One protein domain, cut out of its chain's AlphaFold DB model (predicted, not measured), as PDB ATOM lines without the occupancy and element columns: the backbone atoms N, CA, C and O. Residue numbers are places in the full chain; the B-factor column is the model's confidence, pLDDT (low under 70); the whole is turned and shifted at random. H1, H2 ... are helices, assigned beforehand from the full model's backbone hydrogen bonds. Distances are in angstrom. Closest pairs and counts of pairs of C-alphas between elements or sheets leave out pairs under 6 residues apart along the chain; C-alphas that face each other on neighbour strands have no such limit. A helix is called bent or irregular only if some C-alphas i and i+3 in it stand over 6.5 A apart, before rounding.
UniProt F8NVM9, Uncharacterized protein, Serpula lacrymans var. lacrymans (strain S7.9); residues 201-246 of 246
ATOM      1  N   CYS A 201     -43.952  -7.489 -44.799       92.44
ATOM      2  CA  CYS A 201     -43.434  -8.159 -43.601       92.44
ATOM      3  C   CYS A 201     -42.777  -9.529 -43.864       92.44
ATOM      4  O   CYS A 201     -42.168 -10.087 -42.954       92.44
ATOM      5  N   LYS A 202     -42.887 -10.081 -45.081       95.25
ATOM      6  CA  LYS A 202     -42.289 -11.370 -45.460       95.25
ATOM      7  C   LYS A 202     -40.951 -11.210 -46.178       95.25
ATOM      8  O   LYS A 202     -39.958 -11.769 -45.718       95.25
ATOM      9  N   CYS A 203     -40.923 -10.453 -47.273       95.31
ATOM     10  CA  CYS A 203     -39.731 -10.283 -48.111       95.31
ATOM     11  C   CYS A 203     -39.026  -8.925 -47.955       95.31
ATOM     12  O   CYS A 203     -37.970  -8.728 -48.543       95.31
ATOM     13  N   GLY A 204     -39.608  -7.971 -47.221       93.12
ATOM     14  CA  GLY A 204     -39.020  -6.644 -47.010       93.12
ATOM     15  C   GLY A 204     -39.128  -5.679 -48.196       93.12
ATOM     16  O   GLY A 204     -38.773  -4.514 -48.048       93.12
ATOM     17  N   SER A 205     -39.643  -6.098 -49.356       93.88
ATOM     18  CA  SER A 205     -39.706  -5.214 -50.528       93.88
ATOM     19  C   SER A 205     -40.800  -4.146 -50.389       93.88
ATOM     20  O   SER A 205     -41.908  -4.418 -49.907       93.88
ATOM     21  N   GLN A 206     -40.487  -2.929 -50.840       92.06
ATOM     22  CA  GLN A 206     -41.383  -1.767 -50.806       92.06
ATOM     23  C   GLN A 206     -42.554  -1.901 -51.794       92.06
ATOM     24  O   GLN A 206     -43.684  -1.508 -51.469       92.06
ATOM     25  N   ASP A 207     -42.287  -2.544 -52.932       91.50
ATOM     26  CA  ASP A 207     -43.217  -2.754 -54.050       91.50
ATOM     27  C   ASP A 207     -43.771  -4.181 -54.105       91.50
ATOM     28  O   ASP A 207     -44.342  -4.622 -55.101       91.50
ATOM     29  N   CYS A 208     -43.618  -4.949 -53.022       92.06
ATOM     30  CA  CYS A 208     -44.230  -6.266 -52.970       92.06
ATOM     31  C   CYS A 208     -45.757  -6.128 -52.920       92.06
ATOM     32  O   CYS A 208     -46.320  -5.567 -51.973       92.06
ATOM     33  N   LYS A 209     -46.424  -6.747 -53.900       84.62
ATOM     34  CA  LYS A 209     -47.888  -6.878 -53.982       84.62
ATOM     35  C   LYS A 209     -48.503  -7.452 -52.694       84.62
ATOM     36  O   LYS A 209     -49.613  -7.094 -52.314       84.62
ATOM     37  N   GLY A 210     -47.721  -8.237 -51.948       76.69
ATOM     38  CA  GLY A 210     -48.031  -8.777 -50.621       76.69
ATOM     39  C   GLY A 210     -48.214  -7.763 -49.485       76.69
ATOM     40  O   GLY A 210     -48.379  -8.163 -48.335       76.69
ATOM     41  N   LYS A 211     -48.198  -6.453 -49.759       78.38
ATOM     42  CA  LYS A 211     -48.620  -5.418 -48.800       78.38
ATOM     43  C   LYS A 211     -50.045  -5.623 -48.279       78.38
ATOM     44  O   LYS A 211     -50.303  -5.284 -47.129       78.38
ATOM     45  N   GLY A 212     -50.933  -6.178 -49.112       77.50
ATOM     46  CA  GLY A 212     -52.335  -6.460 -48.778       77.50
ATOM     47  C   GLY A 212     -52.569  -7.753 -47.989       77.50
ATOM     48  O   GLY A 212     -53.692  -8.020 -47.588       77.50
ATOM     49  N   GLY A 213     -51.537  -8.565 -47.748       83.12
ATOM     50  CA  GLY A 213     -51.691  -9.821 -47.019       83.12
ATOM     51  C   GLY A 213     -50.535 -10.787 -47.248       83.12
ATOM     52  O   GLY A 213     -49.898 -10.799 -48.302       83.12
ATOM     53  N   ARG A 214     -50.264 -11.616 -46.236       81.44
ATOM     54  CA  ARG A 214     -49.129 -12.558 -46.226       81.44
ATOM     55  C   ARG A 214     -49.244 -13.629 -47.313       81.44
ATOM     56  O   ARG A 214     -48.217 -14.043 -47.843       81.44
ATOM     57  N   SER A 215     -50.469 -14.020 -47.656       87.25
ATOM     58  CA  SER A 215     -50.794 -14.981 -48.717       87.25
ATOM     59  C   SER A 215     -50.472 -14.465 -50.123       87.25
ATOM     60  O   SER A 215     -50.227 -15.263 -51.017       87.25
ATOM     61  N   PHE A 216     -50.406 -13.146 -50.326       91.38
ATOM     62  CA  PHE A 216     -50.166 -12.558 -51.650       91.38
ATOM     63  C   PHE A 216     -48.679 -12.337 -51.967       91.38
ATOM     64  O   PHE A 216     -48.326 -11.923 -53.071       91.38
ATOM     65  N   CYS A 217     -47.784 -12.570 -51.003       93.94
ATOM     66  CA  CYS A 217     -46.344 -12.482 -51.221       93.94
ATOM     67  C   CYS A 217     -45.799 -13.849 -51.656       93.94
ATOM     68  O   CYS A 217     -45.661 -14.746 -50.826       93.94
ATOM     69  N   LEU A 218     -45.439 -13.990 -52.935       93.94
ATOM     70  CA  LEU A 218     -44.822 -15.210 -53.484       93.94
ATOM     71  C   LEU A 218     -43.293 -15.252 -53.311       93.94
ATOM     72  O   LEU A 218     -42.662 -16.274 -53.559       93.94
ATOM     73  N   SER A 219     -42.682 -14.149 -52.879       95.88
ATOM     74  CA  SER A 219     -41.238 -14.074 -52.660       95.88
ATOM     75  C   SER A 219     -40.811 -14.850 -51.410       95.88
ATOM     76  O   SER A 219     -41.539 -14.922 -50.415       95.88
ATOM     77  N   ALA A 220     -39.589 -15.383 -51.446       96.44
ATOM     78  CA  ALA A 220     -38.936 -15.990 -50.293       96.44
ATOM     79  C   ALA A 220     -38.842 -15.001 -49.119       96.44
ATOM     80  O   ALA A 220     -38.674 -13.792 -49.304       96.44
ATOM     81  N   CYS A 221     -38.964 -15.513 -47.893       96.12
ATOM     82  CA  CYS A 221     -38.825 -14.673 -46.710       96.12
ATOM     83  C   CYS A 221     -37.389 -14.170 -46.539       96.12
ATOM     84  O   CYS A 221     -36.446 -14.946 -46.667       96.12
ATOM     85  N   GLN A 222     -37.241 -12.895 -46.180       95.12
ATOM     86  CA  GLN A 222     -35.934 -12.259 -46.002       95.12
ATOM     87  C   GLN A 222     -35.109 -12.894 -44.870       95.12
ATOM     88  O   GLN A 222     -33.892 -12.968 -44.980       95.12
ATOM     89  N   ASP A 223     -35.762 -13.383 -43.809       95.19
ATOM     90  CA  ASP A 223     -35.052 -13.918 -42.641       95.19
ATOM     91  C   ASP A 223     -34.681 -15.406 -42.790       95.19
ATOM     92  O   ASP A 223     -33.637 -15.824 -42.302       95.19
ATOM     93  N   CYS A 224     -35.527 -16.231 -43.425       95.31
ATOM     94  CA  CYS A 224     -35.316 -17.694 -43.486       95.31
ATOM     95  C   CYS A 224     -35.283 -18.299 -44.896       95.31
ATOM     96  O   CYS A 224     -35.127 -19.510 -45.026       95.31
ATOM     97  N   GLY A 225     -35.509 -17.510 -45.948       96.06
ATOM     98  CA  GLY A 225     -35.496 -17.973 -47.340       96.06
ATOM     99  C   GLY A 225     -36.663 -18.877 -47.761       96.06
ATOM    100  O   GLY A 225     -36.799 -19.177 -48.943       96.06
ATOM    101  N   LYS A 226     -37.543 -19.303 -46.845       96.44
ATOM    102  CA  LYS A 226     -38.673 -20.184 -47.186       96.44
ATOM    103  C   LYS A 226     -39.807 -19.405 -47.856       96.44
ATOM    104  O   LYS A 226     -40.186 -18.324 -47.388       96.44
ATOM    105  N   VAL A 227     -40.379 -19.984 -48.912       94.50
ATOM    106  CA  VAL A 227     -41.538 -19.427 -49.630       94.50
ATOM    107  C   VAL A 227     -42.832 -19.547 -48.829       94.50
ATOM    108  O   VAL A 227     -43.634 -18.630 -48.883       94.50
ATOM    109  N   ASP A 228     -42.988 -20.558 -47.974       93.44
ATOM    110  CA  ASP A 228     -44.167 -20.706 -47.098       93.44
ATOM    111  C   ASP A 228     -43.999 -20.059 -45.717       93.44
ATOM    112  O   ASP A 228     -44.725 -20.337 -44.762       93.44
ATOM    113  N   CYS A 229     -43.022 -19.166 -45.565       94.56
ATOM    114  CA  CYS A 229     -42.822 -18.488 -44.295       94.56
ATOM    115  C   CYS A 229     -43.897 -17.420 -44.038       94.56
ATOM    116  O   CYS A 229     -44.198 -16.591 -44.901       94.56
ATOM    117  N   ARG A 230     -44.389 -17.359 -42.791       94.00
ATOM    118  CA  ARG A 230     -45.298 -16.304 -42.312       94.00
ATOM    119  C   ARG A 230     -44.683 -14.898 -42.349       94.00
ATOM    120  O   ARG A 230     -45.438 -13.933 -42.279       94.00
ATOM    121  N   GLY A 231     -43.363 -14.755 -42.467       94.50
ATOM    122  CA  GLY A 231     -42.649 -13.476 -42.407       94.50
ATOM    123  C   GLY A 231     -42.255 -13.069 -40.985       94.50
ATOM    124  O   GLY A 231     -42.497 -13.808 -40.031       94.50
ATOM    125  N   ARG A 232     -41.641 -11.897 -40.822       93.75
ATOM    126  CA  ARG A 232     -41.133 -11.406 -39.531       93.75
ATOM    127  C   ARG A 232     -42.286 -11.039 -38.587       93.75
ATOM    128  O   ARG A 232     -43.292 -10.463 -39.011       93.75
ATOM    129  N   ASN A 233     -42.177 -11.385 -37.302       93.69
ATOM    130  CA  ASN A 233     -43.207 -11.058 -36.314       93.69
ATOM    131  C   ASN A 233     -43.015  -9.628 -35.798       93.69
ATOM    132  O   ASN A 233     -42.036  -9.341 -35.114       93.69
ATOM    133  N   SER A 234     -43.974  -8.738 -36.064       90.88
ATOM    134  CA  SER A 234     -43.922  -7.355 -35.576       90.88
ATOM    135  C   SER A 234     -43.943  -7.243 -34.049       90.88
ATOM    136  O   SER A 234     -43.492  -6.231 -33.522       90.88
ATOM    137  N   ARG A 235     -44.426  -8.268 -33.331       93.94
ATOM    138  CA  ARG A 235     -44.378  -8.328 -31.861       93.94
ATOM    139  C   ARG A 235     -43.021  -8.782 -31.315       93.94
ATOM    140  O   ARG A 235     -42.768  -8.593 -30.132       93.94
ATOM    141  N   ARG A 236     -42.182  -9.418 -32.140       95.62
ATOM    142  CA  ARG A 236     -40.860  -9.949 -31.762       95.62
ATOM    143  C   ARG A 236     -39.837  -9.672 -32.876       95.62
ATOM    144  O   ARG A 236     -39.397 -10.614 -33.534       95.62
ATOM    145  N   PRO A 237     -39.480  -8.397 -33.129       93.75
ATOM    146  CA  PRO A 237     -38.561  -8.027 -34.210       93.75
ATOM    147  C   PRO A 237     -37.139  -8.574 -34.009       93.75
ATOM    148  O   PRO A 237     -36.410  -8.751 -34.989       93.75
ATOM    149  N   ASP A 238     -36.776  -8.869 -32.762       94.75
ATOM    150  CA  ASP A 238     -35.460  -9.376 -32.353       94.75
ATOM    151  C   ASP A 238     -35.272 -10.865 -32.671       94.75
ATOM    152  O   ASP A 238     -34.160 -11.387 -32.610       94.75
ATOM    153  N   LYS A 239     -36.362 -11.568 -32.997       96.00
ATOM    154  CA  LYS A 239     -36.356 -12.990 -33.328       96.00
ATOM    155  C   LYS A 239     -36.549 -13.196 -34.824       96.00
ATOM    156  O   LYS A 239     -37.336 -12.504 -35.471       96.00
ATOM    157  N   VAL A 240     -35.839 -14.183 -35.367       94.88
ATOM    158  CA  VAL A 240     -36.034 -14.632 -36.749       94.88
ATOM    159  C   VAL A 240     -37.436 -15.208 -36.918       94.88
ATOM    160  O   VAL A 240     -38.019 -15.746 -35.974       94.88
ATOM    161  N   CYS A 241     -37.988 -15.115 -38.126       95.19
ATOM    162  CA  CYS A 241     -39.362 -15.531 -38.399       95.19
ATOM    163  C   CYS A 241     -39.679 -16.975 -37.965       95.19
ATOM    164  O   CYS A 241     -40.782 -17.220 -37.501       95.19
ATOM    165  N   SER A 242     -38.740 -17.922 -38.023       93.75
ATOM    166  CA  SER A 242     -38.989 -19.296 -37.564       93.75
ATOM    167  C   SER A 242     -39.207 -19.407 -36.051       93.75
ATOM    168  O   SER A 242     -40.088 -20.143 -35.633       93.75
ATOM    169  N   GLU A 243     -38.445 -18.667 -35.240       95.12
ATOM    170  CA  GLU A 243     -38.562 -18.680 -33.769       95.12
ATOM    171  C   GLU A 243     -39.667 -17.755 -33.257       95.12
ATOM    172  O   GLU A 243     -40.192 -17.920 -32.161       95.12
ATOM    173  N   ALA A 244     -39.993 -16.718 -34.024       95.75
ATOM    174  CA  ALA A 244     -40.903 -15.679 -33.575       95.75
ATOM    175  C   ALA A 244     -42.386 -16.093 -33.630       95.75
ATOM    176  O   ALA A 244     -43.226 -15.350 -33.116       95.75
ATOM    177  N   TRP A 245     -42.705 -17.216 -34.286       90.88
ATOM    178  CA  TRP A 245     -44.068 -17.743 -34.466       90.88
ATOM    179  C   TRP A 245     -44.339 -19.072 -33.751       90.88
ATOM    180  O   TRP A 245     -45.473 -19.544 -33.820       90.88
ATOM    181  N   THR A 246     -43.331 -19.650 -33.095       91.69
ATOM    182  CA  THR A 246     -43.492 -20.694 -32.068       91.69
ATOM    183  C   THR A 246     -43.958 -20.084 -30.758       91.69
ATOM    184  O   THR A 246     -44.886 -20.661 -30.158       91.69
TER     185      THR A 246
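This is residues 201 to 246 of the 246 residues of an uncharacterized protein of Serpula lacrymans var. lacrymans (strain S7.9) (UniProt F8NVM9). This is a small body of loops with little regular structure, with one very short helix toward each end of its longest axis, H1 then H2, and the long loop of residues 213 to 240 winding between them. The printed part has 46 residues, of which two named helices hold 8; the class is all helix, with no named strand. The whole is compact, with a radius of gyration of the C-alphas of 9.7 A and spans of 25 by 18 by 14 A.

H1, residues 209 to 212, and H2, residues 241 to 244, are apart. Both helices are too short for any O i to N i+4 pair, and the one O i to N i+3 pair in each is not within hydrogen-bond range.

H1 begins at C-alpha 209 (-47.888, -6.878, -53.982) and measures 6.9 A from first to last C-alpha; it is only just irregular. H2 measures 5.1 A and ends at C-alpha 244 (-40.903, -15.679, -33.575).

The C-alphas of Asp 207 and Thr 246, the two farthest apart, are 28.4 A apart. The link from H1 to H2 is long, with 28 residues. The printed part has no cut and ends at the chain's last residue. Its mean pLDDT is 92.2, and no printed residue is under 70.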